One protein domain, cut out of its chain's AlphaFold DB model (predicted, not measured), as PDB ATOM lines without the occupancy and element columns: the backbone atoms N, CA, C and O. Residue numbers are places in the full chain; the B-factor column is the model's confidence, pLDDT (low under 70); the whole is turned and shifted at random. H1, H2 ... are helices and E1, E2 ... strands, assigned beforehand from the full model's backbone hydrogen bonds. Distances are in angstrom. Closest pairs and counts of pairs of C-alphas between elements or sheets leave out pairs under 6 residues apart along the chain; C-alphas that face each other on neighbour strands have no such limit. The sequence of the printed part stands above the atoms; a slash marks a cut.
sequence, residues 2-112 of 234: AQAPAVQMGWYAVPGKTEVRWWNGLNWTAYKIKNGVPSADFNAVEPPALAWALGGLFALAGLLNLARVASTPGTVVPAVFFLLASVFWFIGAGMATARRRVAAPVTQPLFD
ATOM      1  N   ALA A   2      29.928  38.379  12.333       40.25
ATOM      2  CA  ALA A   2      29.422  39.317  13.333       40.25
ATOM      3  C   ALA A   2      29.846  38.829  14.728       40.25
ATOM      4  O   ALA A   2      29.589  37.676  15.076       40.25
ATOM      5  N   GLN A   3      30.543  39.669  15.501       40.94
ATOM      6  CA  GLN A   3      30.816  39.389  16.910       40.94
ATOM      7  C   GLN A   3      29.474  39.253  17.631       40.94
ATOM      8  O   GLN A   3      28.656  40.172  17.588       40.94
ATOM      9  N   ALA A   4      29.240  38.108  18.274       51.31
ATOM     10  CA  ALA A   4      28.124  37.976  19.200       51.31
ATOM     11  C   ALA A   4      28.217  39.117  20.232       51.31
ATOM     12  O   ALA A   4      29.324  39.398  20.710       51.31
ATOM     13  N   PRO A   5      27.107  39.804  20.553       54.50
ATOM     14  CA  PRO A   5      27.137  40.922  21.486       54.50
ATOM     15  C   PRO A   5      27.733  40.460  22.817       54.50
ATOM     16  O   PRO A   5      27.362  39.413  23.351       54.50
ATOM     17  N   ALA A   6      28.695  41.225  23.336       73.56
ATOM     18  CA  ALA A   6      29.335  40.911  24.605       73.56
ATOM     19  C   ALA A   6      28.272  40.866  25.713       73.56
ATOM     20  O   ALA A   6      27.535  41.833  25.912       73.56
ATOM     21  N   VAL A   7      28.185  39.741  26.427       84.31
ATOM     22  CA  VAL A   7      27.204  39.564  27.504       84.31
ATOM     23  C   VAL A   7      27.461  40.606  28.592       84.31
ATOM     24  O   VAL A   7      28.556  40.662  29.163       84.31
ATOM     25  N   GLN A   8      26.450  41.434  28.858       89.00
ATOM     26  CA  GLN A   8      26.529  42.542  29.806       89.00
ATOM     27  C   GLN A   8      26.891  42.051  31.215       89.00
ATOM     28  O   GLN A   8      26.553  40.942  31.618       89.00
ATOM     29  N   MET A   9      27.596  42.879  31.988       91.44
ATOM     30  CA  MET A   9      27.844  42.586  33.402       91.44
ATOM     31  C   MET A   9      26.529  42.602  34.189       91.44
ATOM     32  O   MET A   9      25.719  43.511  34.014       91.44
ATOM     33  N   GLY A  10      26.330  41.637  35.082       93.19
ATOM     34  CA  GLY A  10      25.062  41.515  35.797       93.19
ATOM     35  C   GLY A  10      24.953  40.261  36.651       93.19
ATOM     36  O   GLY A  10      25.861  39.429  36.699       93.19
ATOM     37  N   TRP A  11      23.818  40.125  37.329       94.94
ATOM     38  CA  TRP A  11      23.440  38.892  38.014       94.94
ATOM     39  C   TRP A  11      22.717  37.978  37.039       94.94
ATOM     40  O   TRP A  11      21.794  38.415  36.369       94.94
ATOM     41  N   TYR A  12      23.114  36.715  36.962       94.62
ATOM     42  CA  TYR A  12      22.510  35.748  36.049       94.62
ATOM     43  C   TYR A  12      22.341  34.404  36.747       94.62
ATOM     44  O   TYR A  12      23.151  34.030  37.600       94.62
ATOM     45  N   ALA A  13      21.306  33.662  36.359       92.88
ATOM     46  CA  ALA A  13      21.199  32.252  36.707       92.88
ATOM     47  C   ALA A  13      22.347  31.475  36.047       92.88
ATOM     48  O   ALA A  13      22.629  31.654  34.860       92.88
ATOM     49  N   VAL A  14      23.026  30.628  36.817       90.25
ATOM     50  CA  VAL A  14      24.122  29.812  36.292       90.25
ATOM     51  C   VAL A  14      23.542  28.624  35.512       90.25
ATOM     52  O   VAL A  14      22.715  27.898  36.067       90.25
ATOM     53  N   PRO A  15      23.979  28.369  34.264       86.06
ATOM     54  CA  PRO A  15      23.480  27.248  33.472       86.06
ATOM     55  C   PRO A  15      23.582  25.909  34.216       86.06
ATOM     56  O   PRO A  15      24.635  25.567  34.757       86.06
ATOM     57  N   GLY A  16      22.478  25.158  34.247       83.44
ATOM     58  CA  GLY A  16      22.408  23.847  34.905       83.44
ATOM     59  C   GLY A  16      22.461  23.888  36.436       83.44
ATOM     60  O   GLY A  16      22.640  22.845  37.061       83.44
ATOM     61  N   LYS A  17      22.326  25.065  37.059       84.56
ATOM     62  CA  LYS A  17      22.316  25.218  38.516       84.56
ATOM     63  C   LYS A  17      21.203  26.152  38.979       84.56
ATOM     64  O   LYS A  17      20.737  27.011  38.246       84.56
ATOM     65  N   THR A  18      20.835  26.023  40.248       83.06
ATOM     66  CA  THR A  18      19.848  26.888  40.916       83.06
ATOM     67  C   THR A  18      20.454  28.175  41.485       83.06
ATOM     68  O   THR A  18      19.748  28.987  42.077       83.06
ATOM     69  N   GLU A  19      21.768  28.369  41.350       87.44
ATOM     70  CA  GLU A  19      22.467  29.530  41.898       87.44
ATOM     71  C   GLU A  19      22.450  30.718  40.928       87.44
ATOM     72  O   GLU A  19      22.658  30.563  39.724       87.44
ATOM     73  N   VAL A  20      22.267  31.921  41.474       93.50
ATOM     74  CA  VAL A  20      22.469  33.183  40.753       93.50
ATOM     75  C   VAL A  20      23.849  33.717  41.101       93.50
ATOM     76  O   VAL A  20      24.215  33.783  42.278       93.50
ATOM     77  N   ARG A  21      24.624  34.109  40.090       94.56
ATOM     78  CA  ARG A  21      25.989  34.619  40.255       94.56
ATOM     79  C   ARG A  21      26.223  35.893  39.471       94.56
ATOM     80  O   ARG A  21      25.557  36.162  38.476       94.56
ATOM     81  N   TRP A  22      27.207  36.660  39.922       94.62
ATOM     82  CA  TRP A  22      27.660  37.838  39.199       94.62
ATOM     83  C   TRP A  22      28.576  37.438  38.038       94.62
ATOM     84  O   TRP A  22      29.625  36.807  38.241       94.62
ATOM     85  N   TRP A  23      28.185  37.836  36.831       93.75
ATOM     86  CA  TRP A  23      28.989  37.797  35.618       93.75
ATOM     87  C   TRP A  23      29.717  39.131  35.454       93.75
ATOM     88  O   TRP A  23      29.094  40.189  35.366       93.75
ATOM     89  N   ASN A  24      31.048  39.092  35.398       89.88
ATOM     90  CA  ASN A  24      31.870  40.305  35.301       89.88
ATOM     91  C   ASN A  24      32.182  40.732  33.854       89.88
ATOM     92  O   ASN A  24      33.126  41.490  33.638       89.88
ATOM     93  N   GLY A  25      31.444  40.212  32.868       89.19
ATOM     94  CA  GLY A  25      31.675  40.456  31.439       89.19
ATOM     95  C   GLY A  25      32.645  39.467  30.782       89.19
ATOM     96  O   GLY A  25      32.679  39.372  29.562       89.19
ATOM     97  N   LEU A  26      33.421  38.717  31.573       89.56
ATOM     98  CA  LEU A  26      34.414  37.756  31.073       89.56
ATOM     99  C   LEU A  26      34.269  36.366  31.692       89.56
ATOM    100  O   LEU A  26      34.487  35.370  31.014       89.56
ATOM    101  N   ASN A  27      33.998  36.291  32.993       91.69
ATOM    102  CA  ASN A  27      33.928  35.045  33.745       91.69
ATOM    103  C   ASN A  27      32.882  35.136  34.862       91.69
ATOM    104  O   ASN A  27      32.616  36.207  35.420       91.69
ATOM    105  N   TRP A  28      32.375  33.974  35.270       92.62
ATOM    106  CA  TRP A  28      31.605  33.834  36.500       92.62
ATOM    107  C   TRP A  28      32.482  34.097  37.721       92.62
ATOM    108  O   TRP A  28      33.557  33.509  37.873       92.62
ATOM    109  N   THR A  29      32.004  34.963  38.609       92.12
ATOM    110  CA  THR A  29      32.713  35.302  39.848       92.12
ATOM    111  C   THR A  29      32.277  34.426  41.021       92.12
ATOM    112  O   THR A  29      31.310  33.657  40.962       92.12
ATOM    113  N   ALA A  30      33.005  34.540  42.128       92.19
ATOM    114  CA  ALA A  30      32.629  33.902  43.384       92.19
ATOM    115  C   ALA A  30      31.408  34.539  44.084       92.19
ATOM    116  O   ALA A  30      30.946  34.001  45.093       92.19
ATOM    117  N   TYR A  31      30.891  35.666  43.581       92.56
ATOM    118  CA  TYR A  31      29.750  36.365  44.169       92.56
ATOM    119  C   TYR A  31      28.441  35.729  43.717       92.56
ATOM    120  O   TYR A  31      28.215  35.524  42.521       92.56
ATOM    121  N   LYS A  32      27.581  35.417  44.683       93.56
ATOM    122  CA  LYS A  32      26.329  34.696  44.468       93.56
ATOM    123  C   LYS A  32      25.201  35.251  45.320       93.56
ATOM    124  O   LYS A  32      25.444  35.835  46.372       93.56
ATOM    125  N   ILE A  33      23.974  34.990  44.901       92.94
ATOM    126  CA  ILE A  33      22.789  35.136  45.742       92.94
ATOM    127  C   ILE A  33      22.409  33.725  46.185       92.94
ATOM    128  O   ILE A  33      22.161  32.851  45.355       92.94
ATOM    129  N   LYS A  34      22.428  33.474  47.496       86.06
ATOM    130  CA  LYS A  34      22.025  32.190  48.077       86.06
ATOM    131  C   LYS A  34      20.847  32.433  49.006       86.06
ATOM    132  O   LYS A  34      20.994  33.170  49.974       86.06
ATOM    133  N   ASN A  35      19.712  31.795  48.725       85.25
ATOM    134  CA  ASN A  35      18.481  31.923  49.515       85.25
ATOM    135  C   ASN A  35      18.072  33.396  49.716       85.25
ATOM    136  O   ASN A  35      17.805  33.819  50.836       85.25
ATOM    137  N   GLY A  36      18.129  34.198  48.647       86.75
ATOM    138  CA  GLY A  36      17.827  35.633  48.700       86.75
ATOM    139  C   GLY A  36      18.881  36.495  49.404       86.75
ATOM    140  O   GLY A  36      18.661  37.684  49.568       86.75
ATOM    141  N   VAL A  37      20.030  35.944  49.815       90.19
ATOM    142  CA  VAL A  37      21.088  36.701  50.498       90.19
ATOM    143  C   VAL A  37      22.338  36.806  49.614       90.19
ATOM    144  O   VAL A  37      22.924  35.774  49.255       90.19
ATOM    145  N   PRO A  38      22.799  38.028  49.282       91.44
ATOM    146  CA  PRO A  38      24.073  38.246  48.610       91.44
ATOM    147  C   PRO A  38      25.246  37.746  49.454       91.44
ATOM    148  O   PRO A  38      25.387  38.071  50.633       91.44
ATOM    149  N   SER A  39      26.116  36.951  48.847       90.75
ATOM    150  CA  SER A  39      27.238  36.309  49.519       90.75
ATOM    151  C   SER A  39      28.398  36.077  48.552       90.75
ATOM    152  O   SER A  39      28.272  36.230  47.337       90.75
ATOM    153  N   ALA A  40      29.546  35.691  49.095       89.12
ATOM    154  CA  ALA A  40      30.700  35.239  48.335       89.12
ATOM    155  C   ALA A  40      31.030  33.800  48.741       89.12
ATOM    156  O   ALA A  40      30.824  33.412  49.895       89.12
ATOM    157  N   ASP A  41      31.540  32.995  47.811       88.69
ATOM    158  CA  ASP A  41      32.097  31.695  48.180       88.69
ATOM    159  C   ASP A  41      33.227  31.884  49.212       88.69
ATOM    160  O   ASP A  41      34.061  32.778  49.083       88.69
ATOM    161  N   PHE A  42      33.284  31.033  50.240       79.81
ATOM    162  CA  PHE A  42      34.311  31.125  51.291       79.81
ATOM    163  C   PHE A  42      35.739  30.925  50.754       79.81
ATOM    164  O   PHE A  42      36.707  31.342  51.378       79.81
ATOM    165  N   ASN A  43      35.861  30.297  49.584       80.50
ATOM    166  CA  ASN A  43      37.102  30.059  48.858       80.50
ATOM    167  C   ASN A  43      37.215  30.940  47.601       80.50
ATOM    168  O   ASN A  43      37.778  30.531  46.581       80.50
ATOM    169  N   ALA A  44      36.619  32.133  47.641       79.38
ATOM    170  CA  ALA A  44      36.720  33.137  46.592       79.38
ATOM    171  C   ALA A  44      38.169  33.623  46.433       79.38
ATOM    172  O   ALA A  44      38.555  34.647  46.993       79.38
ATOM    173  N   VAL A  45      38.974  32.894  45.658       80.81
ATOM    174  CA  VAL A  45      40.303  33.346  45.242       80.81
ATOM    175  C   VAL A  45      40.264  33.760  43.781       80.81
ATOM    176  O   VAL A  45      39.979  32.956  42.892       80.81
ATOM    177  N   GLU A  46      40.570  35.028  43.530       79.62
ATOM    178  CA  GLU A  46      40.679  35.585  42.189       79.62
ATOM    179  C   GLU A  46      41.960  36.434  42.114       79.62
ATOM    180  O   GLU A  46      42.082  37.390  42.879       79.62
ATOM    181  N   PRO A  47      42.924  36.116  41.221       86.31
ATOM    182  CA  PRO A  47      42.906  35.063  40.196       86.31
ATOM    183  C   PRO A  47      43.267  33.644  40.718       86.31
ATOM    184  O   PRO A  47      44.033  33.523  41.669       86.31
ATOM    185  N   PRO A  48      42.820  32.556  40.047       89.44
ATOM    186  CA  PRO A  48      43.148  31.170  40.408       89.44
ATOM    187  C   PRO A  48      44.649  30.866  40.428       89.44
ATOM    188  O   PRO A  48      45.091  30.045  41.219       89.44
ATOM    189  N   ALA A  49      45.439  31.525  39.574       92.25
ATOM    190  CA  ALA A  49      46.889  31.331  39.517       92.25
ATOM    191  C   ALA A  49      47.572  31.644  40.859       92.25
ATOM    192  O   ALA A  49      48.477  30.925  41.269       92.25
ATOM    193  N   LEU A  50      47.085  32.663  41.578       92.00
ATOM    194  CA  LEU A  50      47.580  32.990  42.913       92.00
ATOM    195  C   LEU A  50      47.295  31.853  43.903       92.00
ATOM    196  O   LEU A  50      48.163  31.506  44.695       92.00
ATOM    197  N   ALA A  51      46.109  31.244  43.829       93.56
ATOM    198  CA  ALA A  51      45.755  30.108  44.677       93.56
ATOM    199  C   ALA A  51      46.651  28.889  44.410       93.56
ATOM    200  O   ALA A  51      47.110  28.254  45.352       93.56
ATOM    201  N   TRP A  52      46.943  28.591  43.138       96.50
ATOM    202  CA  TRP A  52      47.882  27.528  42.769       96.50
ATOM    203  C   TRP A  52      49.287  27.789  43.319       96.50
ATOM    204  O   TRP A  52      49.881  26.895  43.920       96.50
ATOM    205  N   ALA A  53      49.796  29.013  43.158       96.44
ATOM    206  CA  ALA A  53      51.117  29.395  43.652       96.44
ATOM    207  C   ALA A  53      51.207  29.292  45.182       96.44
ATOM    208  O   ALA A  53      52.134  28.677  45.705       96.44
ATOM    209  N   LEU A  54      50.221  29.837  45.905       95.12
ATOM    210  CA  LEU A  54      50.174  29.756  47.366       95.12
ATOM    211  C   LEU A  54      50.036  28.309  47.847       95.12
ATOM    212  O   LEU A  54      50.753  27.916  48.762       95.12
ATOM    213  N   GLY A  55      49.195  27.496  47.200       96.88
ATOM    214  CA  GLY A  55      49.092  26.064  47.490       96.88
ATOM    215  C   GLY A  55      50.436  25.347  47.351       96.88
ATOM    216  O   GLY A  55      50.860  24.650  48.269       96.88
ATOM    217  N   GLY A  56      51.161  25.597  46.256       98.00
ATOM    218  CA  GLY A  56      52.500  25.042  46.037       98.00
ATOM    219  C   GLY A  56      53.520  25.483  47.090       98.00
ATOM    220  O   GLY A  56      54.239  24.648  47.637       98.00
ATOM    221  N   LEU A  57      53.546  26.775  47.433       97.69
ATOM    222  CA  LEU A  57      54.440  27.311  48.467       97.69
ATOM    223  C   LEU A  57      54.158  26.697  49.843       97.69
ATOM    224  O   LEU A  57      55.086  26.289  50.539       97.69
ATOM    225  N   PHE A  58      52.885  26.581  50.222       97.75
ATOM    226  CA  PHE A  58      52.502  25.949  51.482       97.75
ATOM    227  C   PHE A  58      52.775  24.441  51.483       97.75
ATOM    228  O   PHE A  58      53.195  23.908  52.507       97.75
ATOM    229  N   ALA A  59      52.617  23.754  50.345       98.38
ATOM    230  CA  ALA A  59      52.981  22.344  50.220       98.38
ATOM    231  C   ALA A  59      54.478  22.154  50.474       98.38
ATOM    232  O   ALA A  59      54.866  21.326  51.295       98.38
ATOM    233  N   LEU A  60      55.312  22.972  49.822       98.19
ATOM    234  CA  LEU A  60      56.759  22.942  49.992       98.19
ATOM    235  C   LEU A  60      57.154  23.235  51.445       98.19
ATOM    236  O   LEU A  60      57.918  22.474  52.031       98.19
ATOM    237  N   ALA A  61      56.592  24.283  52.056       96.44
ATOM    238  CA  ALA A  61      56.840  24.605  53.460       96.44
ATOM    239  C   ALA A  61      56.452  23.447  54.398       96.44
ATOM    240  O   ALA A  61      57.200  23.120  55.321       96.44
ATOM    241  N   GLY A  62      55.311  22.799  54.149       97.25
ATOM    242  CA  GLY A  62      54.855  21.636  54.906       97.25
ATOM    243  C   GLY A  62      55.791  20.437  54.776       97.25
ATOM    244  O   GLY A  62      56.200  19.871  55.788       97.25
ATOM    245  N   LEU A  63      56.196  20.095  53.550       97.56
ATOM    246  CA  LEU A  63      57.119  18.990  53.274       97.56
ATOM    247  C   LEU A  63      58.510  19.229  53.871       97.56
ATOM    248  O   LEU A  63      59.077  18.315  54.464       97.56
ATOM    249  N   LEU A  64      59.038  20.452  53.785       95.31
ATOM    250  CA  LEU A  64      60.319  20.810  54.402       95.31
ATOM    251  C   LEU A  64      60.266  20.689  55.930       95.31
ATOM    252  O   LEU A  64      61.201  20.172  56.541       95.31
ATOM    253  N   ASN A  65      59.165  21.116  56.559       94.44
ATOM    254  CA  ASN A  65      58.984  20.942  58.000       94.44
ATOM    255  C   ASN A  65      58.838  19.463  58.382       94.44
ATOM    256  O   ASN A  65      59.370  19.051  59.409       94.44
ATOM    257  N   LEU A  66      58.170  18.654  57.558       94.69
ATOM    258  CA  LEU A  66      58.046  17.219  57.801       94.69
ATOM    259  C   LEU A  66      59.406  16.513  57.699       94.69
ATOM    260  O   LEU A  66      59.773  15.759  58.599       94.69
ATOM    261  N   ALA A  67      60.183  16.817  56.656       94.44
ATOM    262  CA  ALA A  67      61.535  16.294  56.469       94.44
ATOM    263  C   ALA A  67      62.472  16.694  57.619       94.44
ATOM    264  O   ALA A  67      63.257  15.877  58.095       94.44
ATOM    265  N   ARG A  68      62.352  17.931  58.118       92.31
ATOM    266  CA  ARG A  68      63.089  18.399  59.297       92.31
ATOM    267  C   ARG A  68      62.762  17.575  60.545       92.31
ATOM    268  O   ARG A  68      63.673  17.217  61.285       92.31
ATOM    269  N   VAL A  69      61.486  17.303  60.816       91.00
ATOM    270  CA  VAL A  69      61.084  16.541  62.015       91.00
ATOM    271  C   VAL A  69      61.501  15.070  61.912       91.00
ATOM    272  O   VAL A  69      61.778  14.443  62.928       91.00
ATOM    273  N   ALA A  70      61.615  14.529  60.698       91.06
ATOM    274  CA  ALA A  70      62.158  13.189  60.487       91.06
ATOM    275  C   ALA A  70      63.653  13.078  60.851       91.06
ATOM    276  O   ALA A  70      64.106  11.999  61.220       91.06
ATOM    277  N   SER A  71      64.418  14.174  60.760       89.38
ATOM    278  CA  SER A  71      65.861  14.196  61.044       89.38
ATOM    279  C   SER A  71      66.236  14.810  62.395       89.38
ATOM    280  O   SER A  71      67.331  14.562  62.895       89.38
ATOM    281  N   THR A  72      65.354  15.604  63.005       85.94
ATOM    282  CA  THR A  72      65.614  16.288  64.278       85.94
ATOM    283  C   THR A  72      64.400  16.200  65.208       85.94
ATOM    284  O   THR A  72      63.284  16.469  64.757       85.94
ATOM    285  N   PRO A  73      64.578  15.878  66.509       83.31
ATOM    286  CA  PRO A  73      63.468  15.830  67.460       83.31
ATOM    287  C   PRO A  73      62.733  17.170  67.511       83.31
ATOM    288  O   PRO A  73      63.330  18.191  67.832       83.31
ATOM    289  N   GLY A  74      61.441  17.181  67.203       84.31
ATOM    290  CA  GLY A  74      60.626  18.391  67.132       84.31
ATOM    291  C   GLY A  74      59.144  18.051  67.027       84.31
ATOM    292  O   GLY A  74      58.753  16.896  67.173       84.31
ATOM    293  N   THR A  75      58.301  19.054  66.771       88.31
ATOM    294  CA  THR A  75      56.857  18.837  66.591       88.31
ATOM    295  C   THR A  75      56.451  18.911  65.123       88.31
ATOM    296  O   THR A  75      56.906  19.784  64.386       88.31
ATOM    297  N   VAL A  76      55.544  18.018  64.713       93.00
ATOM    298  CA  VAL A  76      54.955  17.968  63.362       93.00
ATOM    299  C   VAL A  76      53.889  19.041  63.118       93.00
ATOM    300  O   VAL A  76      53.460  19.226  61.982       93.00
ATOM    301  N   VAL A  77      53.459  19.765  64.156       92.81
ATOM    302  CA  VAL A  77      52.372  20.760  64.071       92.81
ATOM    303  C   VAL A  77      52.561  21.784  62.935       92.81
ATOM    304  O   VAL A  77      51.614  21.965  62.167       92.81
ATOM    305  N   PRO A  78      53.743  22.410  62.736       92.00
ATOM    306  CA  PRO A  78      53.945  23.343  61.627       92.00
ATOM    307  C   PRO A  78      53.788  22.663  60.258       92.00
ATOM    308  O   PRO A  78      53.186  23.237  59.353       92.00
ATOM    309  N   ALA A  79      54.282  21.427  60.112       94.88
ATOM    310  CA  ALA A  79      54.165  20.663  58.871       94.88
ATOM    311  C   ALA A  79      52.696  20.396  58.523       94.88
ATOM    312  O   ALA A  79      52.255  20.710  57.419       94.88
ATOM    313  N   VAL A  80      51.922  19.891  59.490       96.12
ATOM    314  CA  VAL A  80      50.487  19.625  59.321       96.12
ATOM    315  C   VAL A  80      49.736  20.909  58.974       96.12
ATOM    316  O   VAL A  80      48.947  20.918  58.032       96.12
ATOM    317  N   PHE A  81      50.011  22.009  59.678       95.38
ATOM    318  CA  PHE A  81      49.377  23.298  59.404       95.38
ATOM    319  C   PHE A  81      49.610  23.765  57.962       95.38
ATOM    320  O   PHE A  81      48.653  24.102  57.262       95.38
ATOM    321  N   PHE A  82      50.859  23.756  57.489       97.75
ATOM    322  CA  PHE A  82      51.171  24.197  56.131       97.75
ATOM    323  C   PHE A  82      50.603  23.258  55.062       97.75
ATOM    324  O   PHE A  82      50.114  23.732  54.037       97.75
ATOM    325  N   LEU A  83      50.571  21.946  55.304       98.06
ATOM    326  CA  LEU A  83      49.926  21.000  54.388       98.06
ATOM    327  C   LEU A  83      48.409  21.230  54.306       98.06
ATOM    328  O   LEU A  83      47.852  21.249  53.210       98.06
ATOM    329  N   LEU A  84      47.735  21.484  55.431       96.94
ATOM    330  CA  LEU A  84      46.308  21.825  55.430       96.94
ATOM    331  C   LEU A  84      46.040  23.165  54.732       96.94
ATOM    332  O   LEU A  84      45.095  23.273  53.946       96.94
ATOM    333  N   ALA A  85      46.888  24.172  54.963       95.19
ATOM    334  CA  ALA A  85      46.814  25.445  54.254       95.19
ATOM    335  C   ALA A  85      46.970  25.243  52.737       95.19
ATOM    336  O   ALA A  85      46.202  25.807  51.959       95.19
ATOM    337  N   SER A  86      47.906  24.392  52.313       97.81
ATOM    338  CA  SER A  86      48.093  24.020  50.908       97.81
ATOM    339  C   SER A  86      46.835  23.412  50.290       97.81
ATOM    340  O   SER A  86      46.360  23.892  49.258       97.81
ATOM    341  N   VAL A  87      46.238  22.418  50.956       97.00
ATOM    342  CA  VAL A  87      44.995  21.778  50.498       97.00
ATOM    343  C   VAL A  87      43.877  22.808  50.340       97.00
ATOM    344  O   VAL A  87      43.206  22.830  49.309       97.00
ATOM    345  N   PHE A  88      43.707  23.706  51.316       94.88
ATOM    346  CA  PHE A  88      42.723  24.787  51.230       94.88
ATOM    347  C   PHE A  88      42.926  25.656  49.976       94.88
ATOM    348  O   PHE A  88      41.971  25.919  49.236       94.88
ATOM    349  N   TRP A  89      44.168  26.062  49.697       95.50
ATOM    350  CA  TRP A  89      44.493  26.870  48.524       95.50
ATOM    351  C   TRP A  89      44.269  26.121  47.210       95.50
ATOM    352  O   TRP A  89      43.680  26.694  46.293       95.50
ATOM    353  N   PHE A  90      44.642  24.842  47.115       96.50
ATOM    354  CA  PHE A  90      44.389  24.039  45.915       96.50
ATOM    355  C   PHE A  90      42.899  23.799  45.658       96.50
ATOM    356  O   PHE A  90      42.462  23.892  44.511       96.50
ATOM    357  N   ILE A  91      42.092  23.584  46.703       95.06
ATOM    358  CA  ILE A  91      40.630  23.509  46.566       95.06
ATOM    359  C   ILE A  91      40.085  24.831  46.010       95.06
ATOM    360  O   ILE A  91      39.302  24.832  45.055       95.06
ATOM    361  N   GLY A  92      40.520  25.970  46.563       93.88
ATOM    362  CA  GLY A  92      40.157  27.295  46.052       93.88
ATOM    363  C   GLY A  92      40.566  27.495  44.590       93.88
ATOM    364  O   GLY A  92      39.763  27.965  43.780       93.88
ATOM    365  N   ALA A  93      41.778  27.071  44.228       94.50
ATOM    366  CA  ALA A  93      42.318  27.154  42.876       94.50
ATOM    367  C   ALA A  93      41.501  26.324  41.876       94.50
ATOM    368  O   ALA A  93      41.103  26.831  40.821       94.50
ATOM    369  N   GLY A  94      41.205  25.071  42.226       94.62
ATOM    370  CA  GLY A  94      40.393  24.161  41.427       94.62
ATOM    371  C   GLY A  94      38.984  24.705  41.215       94.62
ATOM    372  O   GLY A  94      38.533  24.813  40.076       94.62
ATOM    373  N   MET A  95      38.317  25.151  42.285       92.50
ATOM    374  CA  MET A  95      36.966  25.714  42.192       92.50
ATOM    375  C   MET A  95      36.927  27.016  41.384       92.50
ATOM    376  O   MET A  95      36.038  27.196  40.551       92.50
ATOM    377  N   ALA A  96      37.900  27.912  41.564       92.12
ATOM    378  CA  ALA A  96      37.983  29.144  40.784       92.12
ATOM    379  C   ALA A  96      38.285  28.875  39.301       92.12
ATOM    380  O   ALA A  96      37.720  29.537  38.430       92.12
ATOM    381  N   THR A  97      39.120  27.877  39.000       93.00
ATOM    382  CA  THR A  97      39.399  27.435  37.624       93.00
ATOM    383  C   THR A  97      38.161  26.806  36.987       93.00
ATOM    384  O   THR A  97      37.819  27.139  35.855       93.00
ATOM    385  N   ALA A  98      37.442  25.955  37.722       91.81
ATOM    386  CA  ALA A  98      36.211  25.325  37.259       91.81
ATOM    387  C   ALA A  98      35.113  26.357  36.953       91.81
ATOM    388  O   ALA A  98      34.472  26.259  35.912       91.81
ATOM    389  N   ARG A  99      34.944  27.397  37.789       91.25
ATOM    390  CA  ARG A  99      33.985  28.491  37.522       91.25
ATOM    391  C   ARG A  99      34.243  29.197  36.190       91.25
ATOM    392  O   ARG A  99      33.292  29.543  35.501       91.25
ATOM    393  N   ARG A 100      35.509  29.374  35.803       90.06
ATOM    394  CA  ARG A 100      35.884  30.008  34.525       90.06
ATOM    395  C   ARG A 100      35.602  29.139  33.299       90.06
ATOM    396  O   ARG A 100      35.582  29.658  32.193       90.06
ATOM    397  N   ARG A 101      35.395  27.831  33.484       90.75
ATOM    398  CA  ARG A 101      35.024  26.898  32.406       90.75
ATOM    399  C   ARG A 101      33.516  26.828  32.171       90.75
ATOM    400  O   ARG A 101      33.089  26.226  31.194       90.75
ATOM    401  N   VAL A 102      32.712  27.405  33.064       91.25
ATOM    402  CA  VAL A 102      31.261  27.479  32.877       91.25
ATOM    403  C   VAL A 102      30.971  28.462  31.745       91.25
ATOM    404  O   VAL A 102      31.497  29.575  31.745       91.25
ATOM    405  N   ALA A 103      30.133  28.040  30.794       91.25
ATOM    406  CA  ALA A 103      29.746  28.850  29.644       91.25
ATOM    407  C   ALA A 103      29.150  30.201  30.069       91.25
ATOM    408  O   ALA A 103      28.558  30.323  31.146       91.25
ATOM    409  N   ALA A 104      29.311  31.213  29.217       92.38
ATOM    410  CA  ALA A 104      28.743  32.537  29.443       92.38
ATOM    411  C   ALA A 104      27.207  32.470  29.606       92.38
ATOM    412  O   ALA A 104      26.572  31.557  29.067       92.38
ATOM    413  N   PRO A 105      26.596  33.414  30.348       92.69
ATOM    414  CA  PRO A 105      25.149  33.454  30.470       92.69
ATOM    415  C   PRO A 105      24.491  33.697  29.110       92.69
ATOM    416  O   PRO A 105      24.959  34.511  28.318       92.69
ATOM    417  N   VAL A 106      23.386  32.992  28.867       88.88
ATOM    418  CA  VAL A 106      22.551  33.128  27.657       88.88
ATOM    419  C   VAL A 106      21.170  33.718  27.959       88.88
ATOM    420  O   VAL A 106      20.390  33.983  27.053       88.88
ATOM    421  N   THR A 107      20.857  33.907  29.241       88.81
ATOM    422  CA  THR A 107      19.606  34.499  29.720       88.81
ATOM    423  C   THR A 107      19.762  36.001  29.934       88.81
ATOM    424  O   THR A 107      20.870  36.532  29.916       88.81
ATOM    425  N   GLN A 108      18.647  36.699  30.148       89.25
ATOM    426  CA  GLN A 108      18.678  38.101  30.562       89.25
ATOM    427  C   GLN A 108      19.191  38.249  32.005       89.25
ATOM    428  O   GLN A 108      19.030  37.324  32.810       89.25
ATOM    429  N   PRO A 109      19.807  39.399  32.344       90.19
ATOM    430  CA  PRO A 109      20.219  39.674  33.711       90.19
ATOM    431  C   PRO A 109      19.007  39.694  34.642       90.19
ATOM    432  O   PRO A 109      17.926  40.170  34.300       90.19
ATOM    433  N   LEU A 110      19.208  39.169  35.841       90.00
ATOM    434  CA  LEU A 110      18.226  39.108  36.902       90.00
ATOM    435  C   LEU A 110      18.233  40.418  37.702       90.00
ATOM    436  O   LEU A 110      19.278  40.871  38.176       90.00
ATOM    437  N   PHE A 111      17.047  40.989  37.893       87.88
ATOM    438  CA  PHE A 111      16.822  42.230  38.633       87.88
ATOM    439  C   PHE A 111      16.232  41.934  40.019       87.88
ATOM    440  O   PHE A 111      15.055  42.178  40.272       87.88
ATOM    441  N   ASP A 112      17.043  41.372  40.920       88.81
ATOM    442  CA  ASP A 112      16.611  41.057  42.290       88.81
ATOM    443  C   ASP A 112      16.670  42.305  43.196       88.81
ATOM    444  O   ASP A 112      17.726  42.946  43.277       88.81
TER     445      ASP A 112
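AT A GLANCE: This is residues 2 to 112 of the 234 residues of the protein "DUF2510 domain-containing protein" of Microbacterium esteraromaticum (UniProt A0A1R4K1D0). A small, strongly twisted sheet of four short strands makes a head at one end, and a long helical hairpin, H1 and H2, runs away from it and makes most of the length. The two helices lie side by side, and H2 comes back to the sheet with its last residues, 95 to 100, which only graze it at E3. The printed part has 111 residues, with four named strands and two named helices in the order E1, E2, E3, E4, H1, H2; the sheet order is E1, E2, E3, E4, all antiparallel. The class is mixed, helices and strands. The whole is loose, with a radius of gyration of the C-alphas of 19.2 A, and flat, spanning 64 by 35 by 19 A.

IN THESE COORDINATES: In the sheet, E1 is residues 10 to 13, beginning at C-alpha 10 at (25.062, 41.515, 35.797). E2 is residues 20 to 23, E3 is residues 28 to 34, 15.1 A long, and E4 is residues 37 to 40. H1 is residues 48 to 71, 35.1 A from first to last C-alpha, beginning at C-alpha 48 at (43.148, 31.170, 40.408). H2 is residues 77 to 100, also 35.1 A, ending at C-alpha 100 at (35.884, 30.008, 34.525).

HOW THE PARTS SIT: The strands form a meander, each the antiparallel neighbour of the one before, with E1 and E4 as edge strands. E1 and E2 are a hairpin at 140 degrees, with N 12 and O 21 2.9 A apart, within hydrogen-bond range. E2 and E3 are a hairpin at 151 degrees, with N 33 and O 20 within range at 2.9 A. E3 and E4 are a hairpin at 147 degrees, with N 39 and O 32 within range at 2.8 A. H2 is on the sheet but only grazes it; the closest C-alphas of E3 and H2 are those of Trp 28 and Arg 99, 5.9 A apart. H1 is not on the sheet, and it is apart from E1, E2 and E3. H1 and H2, a helical hairpin, touch, the closest C-alphas being those of Gly 55 and Ser 86, 4.1 A apart. They run opposite ways at a shallow tilt of 21 degrees. In H1 and H2 every O i to N i+4 pair is within hydrogen-bond range.

THE WHOLE: The two C-alphas farthest apart are those of Ala 2 and Pro 73, 68.1 A. The printed part has no cut, and no link is long. Residues 101 to 112 hold no named element. The mean pLDDT of the printed part is 89.8; residues 2 to 5 are under 70.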